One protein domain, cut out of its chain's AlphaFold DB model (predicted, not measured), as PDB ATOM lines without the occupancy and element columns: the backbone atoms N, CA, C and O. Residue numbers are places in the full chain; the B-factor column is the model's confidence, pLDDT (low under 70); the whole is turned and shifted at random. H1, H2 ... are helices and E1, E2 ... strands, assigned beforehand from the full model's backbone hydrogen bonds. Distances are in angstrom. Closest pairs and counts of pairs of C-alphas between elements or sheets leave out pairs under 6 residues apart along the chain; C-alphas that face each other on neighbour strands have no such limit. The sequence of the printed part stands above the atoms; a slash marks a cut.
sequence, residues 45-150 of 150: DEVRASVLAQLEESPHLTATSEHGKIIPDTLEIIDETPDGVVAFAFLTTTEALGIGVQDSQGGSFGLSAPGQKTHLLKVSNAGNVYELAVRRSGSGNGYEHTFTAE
ATOM      1  N   ASP A  45       1.300  13.971  -2.107       74.06
ATOM      2  CA  ASP A  45       2.462  13.895  -3.006       74.06
ATOM      3  C   ASP A  45       3.086  15.272  -3.289       74.06
ATOM      4  O   ASP A  45       4.310  15.394  -3.332       74.06
ATOM      5  N   GLU A  46       2.268  16.320  -3.435       77.31
ATOM      6  CA  GLU A  46       2.753  17.698  -3.614       77.31
ATOM      7  C   GLU A  46       3.382  18.224  -2.320       77.31
ATOM      8  O   GLU A  46       4.470  18.804  -2.344       77.31
ATOM      9  N   VAL A  47       2.745  17.943  -1.178       81.31
ATOM     10  CA  VAL A  47       3.276  18.269   0.151       81.31
ATOM     11  C   VAL A  47       4.590  17.527   0.400       81.31
ATOM     12  O   VAL A  47       5.586  18.150   0.756       81.31
ATOM     13  N   ARG A  48       4.645  16.217   0.125       83.25
ATOM     14  CA  ARG A  48       5.869  15.403   0.217       83.25
ATOM     15  C   ARG A  48       6.995  15.979  -0.639       83.25
ATOM     16  O   ARG A  48       8.121  16.073  -0.159       83.25
ATOM     17  N   ALA A  49       6.711  16.370  -1.882       83.56
ATOM     18  CA  ALA A  49       7.710  16.970  -2.764       83.56
ATOM     19  C   ALA A  49       8.215  18.322  -2.230       83.56
ATOM     20  O   ALA A  49       9.415  18.588  -2.279       83.56
ATOM     21  N   SER A  50       7.321  19.150  -1.679       84.50
ATOM     22  CA  SER A  50       7.685  20.432  -1.066       84.50
ATOM     23  C   SER A  50       8.569  20.254   0.170       84.50
ATOM     24  O   SER A  50       9.611  20.902   0.266       84.50
ATOM     25  N   VAL A  51       8.195  19.344   1.074       85.06
ATOM     26  CA  VAL A  51       8.982  19.013   2.271       85.06
ATOM     27  C   VAL A  51      10.356  18.480   1.864       85.06
ATOM     28  O   VAL A  51      11.374  18.902   2.409       85.06
ATOM     29  N   LEU A  52      10.411  17.579   0.878       86.06
ATOM     30  CA  LEU A  52      11.671  17.008   0.408       86.06
ATOM     31  C   LEU A  52      12.606  18.086  -0.154       86.06
ATOM     32  O   LEU A  52      13.776  18.110   0.218       86.06
ATOM     33  N   ALA A  53      12.092  19.006  -0.976       84.31
ATOM     34  CA  ALA A  53      12.878  20.117  -1.507       84.31
ATOM     35  C   ALA A  53      13.466  20.994  -0.385       84.31
ATOM     36  O   ALA A  53      14.650  21.323  -0.415       84.31
ATOM     37  N   GLN A  54      12.683  21.305   0.654       82.25
ATOM     38  CA  GLN A  54      13.179  22.074   1.802       82.25
ATOM     39  C   GLN A  54      14.248  21.329   2.606       82.25
ATOM     40  O   GLN A  54      15.209  21.936   3.082       82.25
ATOM     41  N   LEU A  55      14.091  20.016   2.777       81.25
ATOM     42  CA  LEU A  55      15.079  19.202   3.479       81.25
ATOM     43  C   LEU A  55      16.388  19.099   2.688       81.25
ATOM     44  O   LEU A  55      17.461  19.159   3.286       81.25
ATOM     45  N   GLU A  56      16.317  18.996   1.360       80.19
ATOM     46  CA  GLU A  56      17.492  19.005   0.482       80.19
ATOM     47  C   GLU A  56      18.219  20.357   0.481       80.19
ATOM     48  O   GLU A  56      19.449  20.395   0.450       80.19
ATOM     49  N   GLU A  57      17.483  21.465   0.582       75.50
ATOM     50  CA  GLU A  57      18.054  22.810   0.722       75.50
ATOM     51  C   GLU A  57      18.600  23.087   2.134       75.50
ATOM     52  O   GLU A  57      19.331  24.061   2.343       75.50
ATOM     53  N   SER A  58      18.289  22.235   3.119       69.81
ATOM     54  CA  SER A  58      18.686  22.482   4.499       69.81
ATOM     55  C   SER A  58      20.191  22.265   4.720       69.81
ATOM     56  O   SER A  58      20.724  21.157   4.535       69.81
ATOM     57  N   PRO A  59      20.911  23.282   5.232       64.44
ATOM     58  CA  PRO A  59      22.334  23.160   5.515       64.44
ATOM     59  C   PRO A  59      22.626  22.155   6.637       64.44
ATOM     60  O   PRO A  59      23.725  21.612   6.680       64.44
ATOM     61  N   HIS A  60      21.665  21.849   7.517       62.88
ATOM     62  CA  HIS A  60      21.867  20.899   8.618       62.88
ATOM     63  C   HIS A  60      22.084  19.460   8.137       62.88
ATOM     64  O   HIS A  60      22.964  18.778   8.659       62.88
ATOM     65  N   LEU A  61      21.357  19.030   7.102       61.44
ATOM     66  CA  LEU A  61      21.512  17.708   6.482       61.44
ATOM     67  C   LEU A  61      22.749  17.637   5.582       61.44
ATOM     68  O   LEU A  61      23.411  16.607   5.498       61.44
ATOM     69  N   THR A  62      23.096  18.756   4.950       54.62
ATOM     70  CA  THR A  62      24.262  18.846   4.064       54.62
ATOM     71  C   THR A  62      25.585  18.932   4.844       54.62
ATOM     72  O   THR A  62      26.620  18.480   4.356       54.62
ATOM     73  N   ALA A  63      25.570  19.485   6.064       49.38
ATOM     74  CA  ALA A  63      26.774  19.742   6.860       49.38
ATOM     75  C   ALA A  63      27.170  18.613   7.830       49.38
ATOM     76  O   ALA A  63      28.325  18.576   8.259       49.38
ATOM     77  N   THR A  64      26.266  17.694   8.198       53.56
ATOM     78  CA  THR A  64      26.566  16.631   9.177       53.56
ATOM     79  C   THR A  64      26.764  15.268   8.514       53.56
ATOM     80  O   THR A  64      25.824  14.512   8.286       53.56
ATOM     81  N   SER A  65      28.028  14.911   8.263       59.19
ATOM     82  CA  SER A  65      28.424  13.609   7.698       59.19
ATOM     83  C   SER A  65      27.997  12.397   8.539       59.19
ATOM     84  O   SER A  65      27.881  11.299   8.000       59.19
ATOM     85  N   GLU A  66      27.744  12.579   9.838       67.81
ATOM     86  CA  GLU A  66      27.373  11.499  10.763       67.81
ATOM     87  C   GLU A  66      25.951  10.959  10.541       67.81
ATOM     88  O   GLU A  66      25.690   9.778  10.775       67.81
ATOM     89  N   HIS A  67      25.035  11.794  10.046       70.62
ATOM     90  CA  HIS A  67      23.624  11.424   9.883       70.62
ATOM     91  C   HIS A  67      23.299  10.933   8.469       70.62
ATOM     92  O   HIS A  67      22.190  10.471   8.228       70.62
ATOM     93  N   GLY A  68      24.259  10.964   7.541       78.00
ATOM     94  CA  GLY A  68      24.064  10.494   6.173       78.00
ATOM     95  C   GLY A  68      23.109  11.364   5.353       78.00
ATOM     96  O   GLY A  68      22.836  12.513   5.685       78.00
ATOM     97  N   LYS A  69      22.623  10.813   4.239       83.69
ATOM     98  CA  LYS A  69      21.669  11.489   3.347       83.69
ATOM     99  C   LYS A  69      20.250  11.028   3.641       83.69
ATOM    100  O   LYS A  69      20.062   9.898   4.083       83.69
ATOM    101  N   ILE A  70      19.262  11.862   3.337       85.25
ATOM    102  CA  ILE A  70      17.855  11.443   3.332       85.25
ATOM    103  C   ILE A  70      17.639  10.306   2.333       85.25
ATOM    104  O   ILE A  70      18.240  10.297   1.258       85.25
ATOM    105  N   ILE A  71      16.767   9.362   2.692       87.38
ATOM    106  CA  ILE A  71      16.192   8.374   1.779       87.38
ATOM    107  C   ILE A  71      14.781   8.864   1.407       87.38
ATOM    108  O   ILE A  71      13.860   8.685   2.210       87.38
ATOM    109  N   PRO A  72      14.577   9.471   0.223       83.56
ATOM    110  CA  PRO A  72      13.309  10.116  -0.137       83.56
ATOM    111  C   PRO A  72      12.089   9.195  -0.019       83.56
ATOM    112  O   PRO A  72      11.044   9.603   0.478       83.56
ATOM    113  N   ASP A  73      12.253   7.921  -0.378       85.00
ATOM    114  CA  ASP A  73      11.188   6.908  -0.346       85.00
ATOM    115  C   ASP A  73      10.682   6.580   1.071       85.00
ATOM    116  O   ASP A  73       9.645   5.939   1.238       85.00
ATOM    117  N   THR A  74      11.422   6.995   2.103       86.75
ATOM    118  CA  THR A  74      11.054   6.797   3.514       86.75
ATOM    119  C   THR A  74      10.367   8.012   4.123       86.75
ATOM    120  O   THR A  74       9.947   7.933   5.279       86.75
ATOM    121  N   LEU A  75      10.269   9.121   3.379       88.38
ATOM    122  CA  LEU A  75       9.613  10.330   3.853       88.38
ATOM    123  C   LEU A  75       8.106  10.125   3.877       88.38
ATOM    124  O   LEU A  75       7.484   9.934   2.837       88.38
ATOM    125  N   GLU A  76       7.505  10.190   5.048       87.56
ATOM    126  CA  GLU A  76       6.077  10.023   5.260       87.56
ATOM    127  C   GLU A  76       5.504  11.294   5.875       87.56
ATOM    128  O   GLU A  76       6.068  11.851   6.821       87.56
ATOM    129  N   ILE A  77       4.384  11.747   5.312       89.50
ATOM    130  CA  ILE A  77       3.567  12.781   5.932       89.50
ATOM    131  C   ILE A  77       2.726  12.086   6.990       89.50
ATOM    132  O   ILE A  77       1.920  11.211   6.681       89.50
ATOM    133  N   ILE A  78       3.003  12.442   8.233       87.25
ATOM    134  CA  ILE A  78       2.455  11.810   9.422       87.25
ATOM    135  C   ILE A  78       1.053  12.345   9.694       87.25
ATOM    136  O   ILE A  78       0.130  11.572   9.934       87.25
ATOM    137  N   ASP A  79       0.928  13.670   9.676       87.12
ATOM    138  CA  ASP A  79      -0.309  14.374   9.966       87.12
ATOM    139  C   ASP A  79      -0.317  15.724   9.244       87.12
ATOM    140  O   ASP A  79       0.740  16.306   8.974       87.12
ATOM    141  N   GLU A  80      -1.511  16.213   8.937       87.75
ATOM    142  CA  GLU A  80      -1.741  17.528   8.351       87.75
ATOM    143  C   GLU A  80      -2.938  18.174   9.053       87.75
ATOM    144  O   GLU A  80      -4.070  17.689   8.972       87.75
ATOM    145  N   THR A  81      -2.699  19.270   9.773       84.88
ATOM    146  CA  THR A  81      -3.779  19.989  10.453       84.88
ATOM    147  C   THR A  81      -4.628  20.769   9.446       84.88
ATOM    148  O   THR A  81      -4.145  21.138   8.374       84.88
ATOM    149  N   PRO A  82      -5.882  21.123   9.792       79.88
ATOM    150  CA  PRO A  82      -6.720  21.978   8.946       79.88
ATOM    151  C   PRO A  82      -6.104  23.347   8.624       79.88
ATOM    152  O   PRO A  82      -6.474  23.966   7.629       79.88
ATOM    153  N   ASP A  83      -5.165  23.804   9.455       79.06
ATOM    154  CA  ASP A  83      -4.448  25.069   9.292       79.06
ATOM    155  C   ASP A  83      -3.221  24.943   8.365       79.06
ATOM    156  O   ASP A  83      -2.481  25.910   8.175       79.06
ATOM    157  N   GLY A  84      -3.001  23.761   7.778       82.69
ATOM    158  CA  GLY A  84      -1.902  23.481   6.854       82.69
ATOM    159  C   GLY A  84      -0.565  23.216   7.545       82.69
ATOM    160  O   GLY A  84       0.485  23.414   6.932       82.69
ATOM    161  N   VAL A  85      -0.579  22.806   8.820       87.69
ATOM    162  CA  VAL A  85       0.634  22.358   9.519       87.69
ATOM    163  C   VAL A  85       0.878  20.895   9.186       87.69
ATOM    164  O   VAL A  85       0.027  20.053   9.444       87.69
ATOM    165  N   VAL A  86       2.054  20.594   8.655       90.31
ATOM    166  CA  VAL A  86       2.460  19.276   8.176       90.31
ATOM    167  C   VAL A  86       3.496  18.689   9.127       90.31
ATOM    168  O   VAL A  86       4.595  19.226   9.264       90.31
ATOM    169  N   ALA A  87       3.179  17.562   9.754       90.88
ATOM    170  CA  ALA A  87       4.143  16.746  10.483       90.88
ATOM    171  C   ALA A  87       4.692  15.649   9.564       90.88
ATOM    172  O   ALA A  87       3.941  15.008   8.827       90.88
ATOM    173  N   PHE A  88       5.997  15.396   9.608       91.00
ATOM    174  CA  PHE A  88       6.641  14.409   8.742       91.00
ATOM    175  C   PHE A  88       7.750  13.630   9.456       91.00
ATOM    176  O   PHE A  88       8.359  14.111  10.415       91.00
ATOM    177  N   ALA A  89       8.035  12.426   8.961       91.56
ATOM    178  CA  ALA A  89       9.190  11.618   9.350       91.56
ATOM    179  C   ALA A  89       9.897  11.057   8.125       91.56
ATOM    180  O   ALA A  89       9.287  10.848   7.084       91.56
ATOM    181  N   PHE A  90      11.188  10.787   8.257       90.31
ATOM    182  CA  PHE A  90      11.997  10.134   7.238       90.31
ATOM    183  C   PHE A  90      13.160   9.378   7.883       90.31
ATOM    184  O   PHE A  90      13.512   9.596   9.045       90.31
ATOM    185  N   LEU A  91      13.797   8.509   7.106       89.38
ATOM    186  CA  LEU A  91      15.049   7.866   7.471       89.38
ATOM    187  C   LEU A  91      16.198   8.401   6.632       89.38
ATOM    188  O   LEU A  91      16.047   8.807   5.474       89.38
ATOM    189  N   THR A  92      17.378   8.347   7.227       88.62
ATOM    190  CA  THR A  92      18.627   8.588   6.520       88.62
ATOM    191  C   THR A  92      19.336   7.285   6.166       88.62
ATOM    192  O   THR A  92      19.024   6.206   6.674       88.62
ATOM    193  N   THR A  93      20.361   7.383   5.318       87.81
ATOM    194  CA  THR A  93      21.228   6.260   4.933       87.81
ATOM    195  C   THR A  93      22.009   5.648   6.098       87.81
ATOM    196  O   THR A  93      22.522   4.545   5.951       87.81
ATOM    197  N   THR A  94      22.134   6.343   7.233       88.19
ATOM    198  CA  THR A  94      22.755   5.807   8.459       88.19
ATOM    199  C   THR A  94      21.722   5.291   9.462       88.19
ATOM    200  O   THR A  94      22.055   5.052  10.618       88.19
ATOM    201  N   GLU A  95      20.471   5.106   9.034       86.75
ATOM    202  CA  GLU A  95      19.351   4.707   9.890       86.75
ATOM    203  C   GLU A  95      19.071   5.689  11.040       86.75
ATOM    204  O   GLU A  95      18.569   5.292  12.094       86.75
ATOM    205  N   ALA A  96      19.384   6.975  10.862       88.75
ATOM    206  CA  ALA A  96      18.882   8.010  11.755       88.75
ATOM    207  C   ALA A  96      17.412   8.301  11.421       88.75
ATOM    208  O   ALA A  96      17.042   8.429  10.250       88.75
ATOM    209  N   LEU A  97      16.578   8.415  12.455       89.75
ATOM    210  CA  LEU A  97      15.193   8.868  12.331       89.75
ATOM    211  C   LEU A  97      15.164  10.396  12.339       89.75
ATOM    212  O   LEU A  97      15.561  11.010  13.335       89.75
ATOM    213  N   GLY A  98      14.704  10.981  11.237       90.88
ATOM    214  CA  GLY A  98      14.416  12.401  11.103       90.88
ATOM    215  C   GLY A  98      12.929  12.671  11.252       90.88
ATOM    216  O   GLY A  98      12.111  11.923  10.720       90.88
ATOM    217  N   ILE A  99      12.581  13.719  11.991       92.69
ATOM    218  CA  ILE A  99      11.192  14.147  12.190       92.69
ATOM    219  C   ILE A  99      11.110  15.659  12.097       92.69
ATOM    220  O   ILE A  99      12.055  16.349  12.479       92.69
ATOM    221  N   GLY A 100       9.988  16.181  11.626       92.00
ATOM    222  CA  GLY A 100       9.822  17.615  11.474       92.00
ATOM    223  C   GLY A 100       8.379  18.060  11.421       92.00
ATOM    224  O   GLY A 100       7.457  17.259  11.269       92.00
ATOM    225  N   VAL A 101       8.220  19.366  11.577       91.38
ATOM    226  CA  VAL A 101       6.956  20.076  11.444       91.38
ATOM    227  C   VAL A 101       7.189  21.254  10.512       91.38
ATOM    228  O   VAL A 101       8.183  21.972  10.647       91.38
ATOM    229  N   GLN A 102       6.279  21.444   9.569       89.31
ATOM    230  CA  GLN A 102       6.268  22.564   8.647       89.31
ATOM    231  C   GLN A 102       4.928  23.281   8.729       89.31
ATOM    232  O   GLN A 102       3.881  22.650   8.682       89.31
ATOM    233  N   ASP A 103       4.959  24.602   8.830       87.06
ATOM    234  CA  ASP A 103       3.776  25.453   8.779       87.06
ATOM    235  C   ASP A 103       3.956  26.572   7.738       87.06
ATOM    236  O   ASP A 103       4.933  26.613   6.985       87.06
ATOM    237  N   SER A 104       2.997  27.501   7.687       81.06
ATOM    238  CA  SER A 104       3.029  28.645   6.763       81.06
ATOM    239  C   SER A 104       4.195  29.623   6.986       81.06
ATOM    240  O   SER A 104       4.468  30.446   6.113       81.06
ATOM    241  N   GLN A 105       4.865  29.565   8.138       78.00
ATOM    242  CA  GLN A 105       5.962  30.453   8.531       78.00
ATOM    243  C   GLN A 105       7.336  29.791   8.367       78.00
ATOM    244  O   GLN A 105       8.349  30.491   8.332       78.00
ATOM    245  N   GLY A 106       7.395  28.463   8.249       78.50
ATOM    246  CA  GLY A 106       8.623  27.727   7.967       78.50
ATOM    247  C   GLY A 106       8.600  26.285   8.465       78.50
ATOM    248  O   GLY A 106       7.602  25.795   8.987       78.50
ATOM    249  N   GLY A 107       9.729  25.597   8.292       81.94
ATOM    250  CA  GLY A 107       9.931  24.222   8.742       81.94
ATOM    251  C   GLY A 107      10.985  24.121   9.839       81.94
ATOM    252  O   GLY A 107      11.998  24.819   9.815       81.94
ATOM    253  N   SER A 108      10.765  23.229  10.799       86.75
ATOM    254  CA  SER A 108      11.771  22.804  11.773       86.75
ATOM    255  C   SER A 108      11.821  21.286  11.820       86.75
ATOM    256  O   SER A 108      10.786  20.626  11.876       86.75
ATOM    257  N   PHE A 109      13.024  20.720  11.819       89.62
ATOM    258  CA  PHE A 109      13.216  19.278  11.920       89.62
ATOM    259  C   PHE A 109      14.380  18.939  12.845       89.62
ATOM    260  O   PHE A 109      15.280  19.748  13.076       89.62
ATOM    261  N   GLY A 110      14.344  17.724  13.378       88.06
ATOM    262  CA  GLY A 110      15.385  17.123  14.194       88.06
ATOM    263  C   GLY A 110      15.821  15.782  13.615       88.06
ATOM    264  O   GLY A 110      15.061  15.111  12.914       88.06
ATOM    265  N   LEU A 111      17.062  15.404  13.915       89.00
ATOM    266  CA  LEU A 111      17.620  14.092  13.616       89.00
ATOM    267  C   LEU A 111      17.990  13.407  14.928       89.00
ATOM    268  O   LEU A 111      18.617  14.001  15.808       89.00
ATOM    269  N   SER A 112      17.621  12.140  15.042       89.25
ATOM    270  CA  SER A 112      18.101  11.269  16.109       89.25
ATOM    271  C   SER A 112      19.486  10.701  15.784       89.25
ATOM    272  O   SER A 112      19.944  10.741  14.644       89.25
ATOM    273  N   ALA A 113      20.144  10.123  16.790       87.19
ATOM    274  CA  ALA A 113      21.360   9.355  16.554       87.19
ATOM    275  C   ALA A 113      21.072   8.106  15.684       87.19
ATOM    276  O   ALA A 113      19.990   7.519  15.802       87.19
ATOM    277  N   PRO A 114      22.038   7.645  14.869       86.81
ATOM    278  CA  PRO A 114      21.920   6.415  14.084       86.81
ATOM    279  C   PRO A 114      21.387   5.216  14.890       86.81
ATOM    280  O   PRO A 114      21.864   4.935  15.993       86.81
ATOM    281  N   GLY A 115      20.394   4.505  14.349       82.88
ATOM    282  CA  GLY A 115      19.807   3.304  14.957       82.88
ATOM    283  C   GLY A 115      18.780   3.562  16.070       82.88
ATOM    284  O   GLY A 115      18.182   2.612  16.588       82.88
ATOM    285  N   GLN A 116      18.533   4.824  16.440       86.50
ATOM    286  CA  GLN A 116      17.431   5.187  17.330       86.50
ATOM    287  C   GLN A 116      16.090   4.889  16.654       86.50
ATOM    288  O   GLN A 116      15.844   5.249  15.506       86.50
ATOM    289  N   LYS A 117      15.191   4.237  17.394       87.88
ATOM    290  CA  LYS A 117      13.841   3.916  16.904       87.88
ATOM    291  C   LYS A 117      12.802   4.959  17.271       87.88
ATOM    292  O   LYS A 117      11.705   4.895  16.733       87.88
ATOM    293  N   THR A 118      13.128   5.869  18.182       90.56
ATOM    294  CA  THR A 118      12.202   6.875  18.691       90.56
ATOM    295  C   THR A 118      12.865   8.236  18.635       90.56
ATOM    296  O   THR A 118      14.040   8.363  18.977       90.56
ATOM    297  N   HIS A 119      12.113   9.256  18.242       92.75
ATOM    298  CA  HIS A 119      12.563  10.634  18.292       92.75
ATOM    299  C   HIS A 119      11.414  11.543  18.736       92.75
ATOM    300  O   HIS A 119      10.251  11.285  18.427       92.75
ATOM    301  N   LEU A 120      11.755  12.569  19.513       92.44
ATOM    302  CA  LEU A 120      10.834  13.575  20.020       92.44
ATOM    303  C   LEU A 120      11.345  14.937  19.569       92.44
ATOM    304  O   LEU A 120      12.516  15.262  19.780       92.44
ATOM    305  N   LEU A 121      10.453  15.721  18.987       92.12
ATOM    306  CA  LEU A 121      10.693  17.084  18.565       92.12
ATOM    307  C   LEU A 121       9.659  17.971  19.244       92.12
ATOM    308  O   LEU A 121       8.459  17.743  19.119       92.12
ATOM    309  N   LYS A 122      10.141  18.994  19.943       92.12
ATOM    310  CA  LYS A 122       9.308  20.070  20.467       92.12
ATOM    311  C   LYS A 122       9.807  21.375  19.882       92.12
ATOM    312  O   LYS A 122      10.946  21.763  20.138       92.12
ATOM    313  N   VAL A 123       8.980  22.015  19.071       89.56
ATOM    314  CA  VAL A 123       9.334  23.241  18.353       89.56
ATOM    315  C   VAL A 123       8.289  24.307  18.622       89.56
ATOM    316  O   VAL A 123       7.103  24.019  18.725       89.56
ATOM    317  N   SER A 124       8.752  25.543  18.765       87.88
ATOM    318  CA  SER A 124       7.892  26.713  18.885       87.88
ATOM    319  C   SER A 124       8.069  27.530  17.618       87.88
ATOM    320  O   SER A 124       9.165  28.037  17.383       87.88
ATOM    321  N   ASN A 125       7.015  27.670  16.818       82.81
ATOM    322  CA  ASN A 125       7.047  28.489  15.611       82.81
ATOM    323  C   ASN A 125       5.917  29.516  15.642       82.81
ATOM    324  O   ASN A 125       4.768  29.177  15.901       82.81
ATOM    325  N   ALA A 126       6.266  30.787  15.441       78.19
ATOM    326  CA  ALA A 126       5.329  31.915  15.452       78.19
ATOM    327  C   ALA A 126       4.389  32.002  16.680       78.19
ATOM    328  O   ALA A 126       3.329  32.615  16.608       78.19
ATOM    329  N   GLY A 127       4.794  31.433  17.820       80.88
ATOM    330  CA  GLY A 127       4.001  31.412  19.056       80.88
ATOM    331  C   GLY A 127       3.145  30.159  19.253       80.88
ATOM    332  O   GLY A 127       2.655  29.974  20.362       80.88
ATOM    333  N   ASN A 128       3.042  29.291  18.244       84.69
ATOM    334  CA  ASN A 128       2.444  27.963  18.371       84.69
ATOM    335  C   ASN A 128       3.498  26.966  18.848       84.69
ATOM    336  O   ASN A 128       4.677  27.071  18.481       84.69
ATOM    337  N   VAL A 129       3.077  25.988  19.642       89.62
ATOM    338  CA  VAL A 129       3.937  24.914  20.138       89.62
ATOM    339  C   VAL A 129       3.518  23.608  19.491       89.62
ATOM    340  O   VAL A 129       2.388  23.154  19.632       89.62
ATOM    341  N   TYR A 130       4.464  22.974  18.810       90.31
ATOM    342  CA  TYR A 130       4.264  21.667  18.209       90.31
ATOM    343  C   TYR A 130       5.110  20.631  18.932       90.31
ATOM    344  O   TYR A 130       6.316  20.814  19.136       90.31
ATOM    345  N   GLU A 131       4.477  19.522  19.294       92.81
ATOM    346  CA  GLU A 131       5.135  18.360  19.871       92.81
ATOM    347  C   GLU A 131       4.877  17.144  18.985       92.81
ATOM    348  O   GLU A 131       3.735  16.739  18.768       92.81
ATOM    349  N   LEU A 132       5.958  16.576  18.455       92.31
ATOM    350  CA  LEU A 132       5.944  15.415  17.581       92.31
ATOM    351  C   LEU A 132       6.807  14.317  18.196       92.31
ATOM    352  O   LEU A 132       8.026  14.453  18.308       92.31
ATOM    353  N   ALA A 133       6.176  13.211  18.570       92.00
ATOM    354  CA  ALA A 133       6.846  11.988  18.980       92.00
ATOM    355  C   ALA A 133       6.651  10.939  17.892       92.00
ATOM    356  O   ALA A 133       5.517  10.641  17.529       92.00
ATOM    357  N   VAL A 134       7.736  10.353  17.393       91.56
ATOM    358  CA  VAL A 134       7.681   9.312  16.362       91.56
ATOM    359  C   VAL A 134       8.472   8.099  16.806       91.56
ATOM    360  O   VAL A 134       9.578   8.220  17.333       91.56
ATOM    361  N   ARG A 135       7.916   6.917  16.558       91.31
ATOM    362  CA  ARG A 135       8.522   5.614  16.796       91.31
ATOM    363  C   ARG A 135       8.431   4.763  15.533       91.31
ATOM    364  O   ARG A 135       7.347   4.522  15.019       91.31
ATOM    365  N   ARG A 136       9.554   4.232  15.059       85.81
ATOM    366  CA  ARG A 136       9.581   3.296  13.928       85.81
ATOM    367  C   ARG A 136       8.891   1.983  14.314       85.81
ATOM    368  O   ARG A 136       9.309   1.308  15.260       85.81
ATOM    369  N   SER A 137       7.851   1.601  13.574       79.00
ATOM    370  CA  SER A 137       7.130   0.345  13.783       79.00
ATOM    371  C   SER A 137       7.820  -0.794  13.023       79.00
ATOM    372  O   SER A 137       7.740  -0.898  11.798       79.00
ATOM    373  N   GLY A 138       8.527  -1.666  13.744       68.25
ATOM    374  CA  GLY A 138       9.187  -2.838  13.157       68.25
ATOM    375  C   GLY A 138      10.411  -2.505  12.290       68.25
ATOM    376  O   GLY A 138      11.164  -1.582  12.595       68.25
ATOM    377  N   SER A 139      10.652  -3.311  11.249       59.81
ATOM    378  CA  SER A 139      11.768  -3.147  10.296       59.81
ATOM    379  C   SER A 139      11.381  -2.404   9.009       59.81
ATOM    380  O   SER A 139      12.236  -2.201   8.151       59.81
ATOM    381  N   GLY A 140      10.109  -2.025   8.851       61.09
ATOM    382  CA  GLY A 140       9.606  -1.298   7.681       61.09
ATOM    383  C   GLY A 140       9.775   0.222   7.783       61.09
ATOM    384  O   GLY A 140      10.490   0.715   8.661       61.09
ATOM    385  N   ASN A 141       9.087   0.938   6.886       66.94
ATOM    386  CA  ASN A 141       9.014   2.408   6.851       66.94
ATOM    387  C   ASN A 141       7.864   2.972   7.697       66.94
ATOM    388  O   ASN A 141       7.712   4.178   7.750       66.94
ATOM    389  N   GLY A 142       7.051   2.123   8.331       72.69
ATOM    390  CA  GLY A 142       5.910   2.586   9.115       72.69
ATOM    391  C   GLY A 142       6.344   3.327  10.378       72.69
ATOM    392  O   GLY A 142       7.256   2.882  11.092       72.69
ATOM    393  N   TYR A 143       5.652   4.424  10.668       84.25
ATOM    394  CA  TYR A 143       5.870   5.246  11.848       84.25
ATOM    395  C   TYR A 143       4.617   5.283  12.727       84.25
ATOM    396  O   TYR A 143       3.538   5.695  12.310       84.25
ATOM    397  N   GLU A 144       4.766   4.886  13.987       87.00
ATOM    398  CA  GLU A 144       3.809   5.245  15.026       87.00
ATOM    399  C   GLU A 144       4.128   6.650  15.518       87.00
ATOM    400  O   GLU A 144       5.300   6.985  15.702       87.00
ATOM    401  N   HIS A 145       3.110   7.464  15.766       87.62
ATOM    402  CA  HIS A 145       3.334   8.851  16.125       87.62
ATOM    403  C   HIS A 145       2.301   9.392  17.107       87.62
ATOM    404  O   HIS A 145       1.207   8.859  17.286       87.62
ATOM    405  N   THR A 146       2.673  10.488  17.749       90.31
ATOM    406  CA  THR A 146       1.766  11.384  18.453       90.31
ATOM    407  C   THR A 146       2.145  12.794  18.047       90.31
ATOM    408  O   THR A 146       3.315  13.165  18.146       90.31
ATOM    409  N   PHE A 147       1.164  13.552  17.571       89.56
ATOM    410  CA  PHE A 147       1.338  14.938  17.175       89.56
ATOM    411  C   PHE A 147       0.354  15.812  17.948       89.56
ATOM    412  O   PHE A 147      -0.821  15.475  18.071       89.56
ATOM    413  N   THR A 148       0.857  16.893  18.535       88.94
ATOM    414  CA  THR A 148       0.052  17.892  19.241       88.94
ATOM    415  C   THR A 148       0.450  19.273  18.744       88.94
ATOM    416  O   THR A 148       1.641  19.578  18.665       88.94
ATOM    417  N   ALA A 149      -0.548  20.090  18.417       85.31
ATOM    418  CA  ALA A 149      -0.398  21.490  18.050       85.31
ATOM    419  C   ALA A 149      -1.187  22.341  19.053       85.31
ATOM    420  O   ALA A 149      -2.387  22.115  19.229       85.31
ATOM    421  N   GLU A 150      -0.499  23.267  19.719       82.00
ATOM    422  CA  GLU A 150      -1.044  24.198  20.719       82.00
ATOM    423  C   GLU A 150      -0.849  25.656  20.305       82.00
ATOM    424  O   GLU A 150       0.246  25.986  19.782       82.00
TER     425      GLU A 150
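What this domain is: This is residues 45 to 150 of the 150 residues of an uncharacterized protein of Leucobacter komagatae (UniProt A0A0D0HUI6). Two antiparallel sheets stand face to face as a sandwich, four strands E1 to E4 in one and three strands E5 to E7 in the other, and the helix H1 crosses the face of the larger sheet that is turned away from the smaller one. The short helix H2 follows near E4 and only grazes the larger sheet. The printed part has 106 residues, with two named helices and then seven named strands along the chain, in sheet orders E1 - E2 - E3 - E4 and E5 - E6 - E7; the class is mixed, helices and strands. The whole is compact, with a radius of gyration of the C-alphas of 12.7 A, and rounded, spanning 33 by 28 by 25 A.

How they stand to each other: H1, residues 45 to 57, is on the sheet of E1, residues 76 to 80, E2, 86 to 91, E3, 97 to 103, and E4, 106 to 111, as two layers, a helix on one face of a sheet. Its height over the sheet is 9.5 A, and it runs across the strands, at 70 degrees to E4 on the local plane. The closest C-alphas of H1 and E1 are those of Arg 48 and Ile 77, 6.7 A apart. H2, residues 59 to 63, is close to but not clearly touching H1, with the C-alphas of Leu 55 and Leu 61 closest at 7.3 A. In both helices every O i to N i+4 pair is within hydrogen-bond range. E1 to E4 form a meander, each strand the antiparallel neighbour of the one before; within hydrogen-bond range are N 78 and O 87 at 2.8 A, N 88 and O 100 at 2.9 A, and N 101 and O 108 at 2.9 A. E5, residues 118 to 125, E6, 128 to 136, and E7, 143 to 149, form a second meander, with N 121 and O 132 at 2.8 A and N 133 and O 146 at 2.9 A. The two sheets make a sandwich, face to face at 8.3 A centre to centre, their strands at 27 degrees. The closest C-alphas of E4 and E5 are those of Gly 110 and Leu 121, 6.4 A apart. H1 is apart from E5, E6 and E7.

Where its parts are: H1 begins at C-alpha 45, (2.462, 13.895, -3.006), and is 18.3 A long; H2 is 5.8 A. E1 to E4 measure 11.3, 17.0, 20.4 and 17.3 A. E5 is 22.4 A, E6 26.1 A and E7 18.5 A, ending at C-alpha 149, (-0.398, 21.490, 18.050).

The domain as a whole: The C-alphas of Gly 127 and Ser 139 are the two farthest apart, 36.5 A. The printed part has no cut, and the link from H2 to E1, residues 64 to 75, is long. Confidence is under 70 at residues 58 to 66 and 138 to 141.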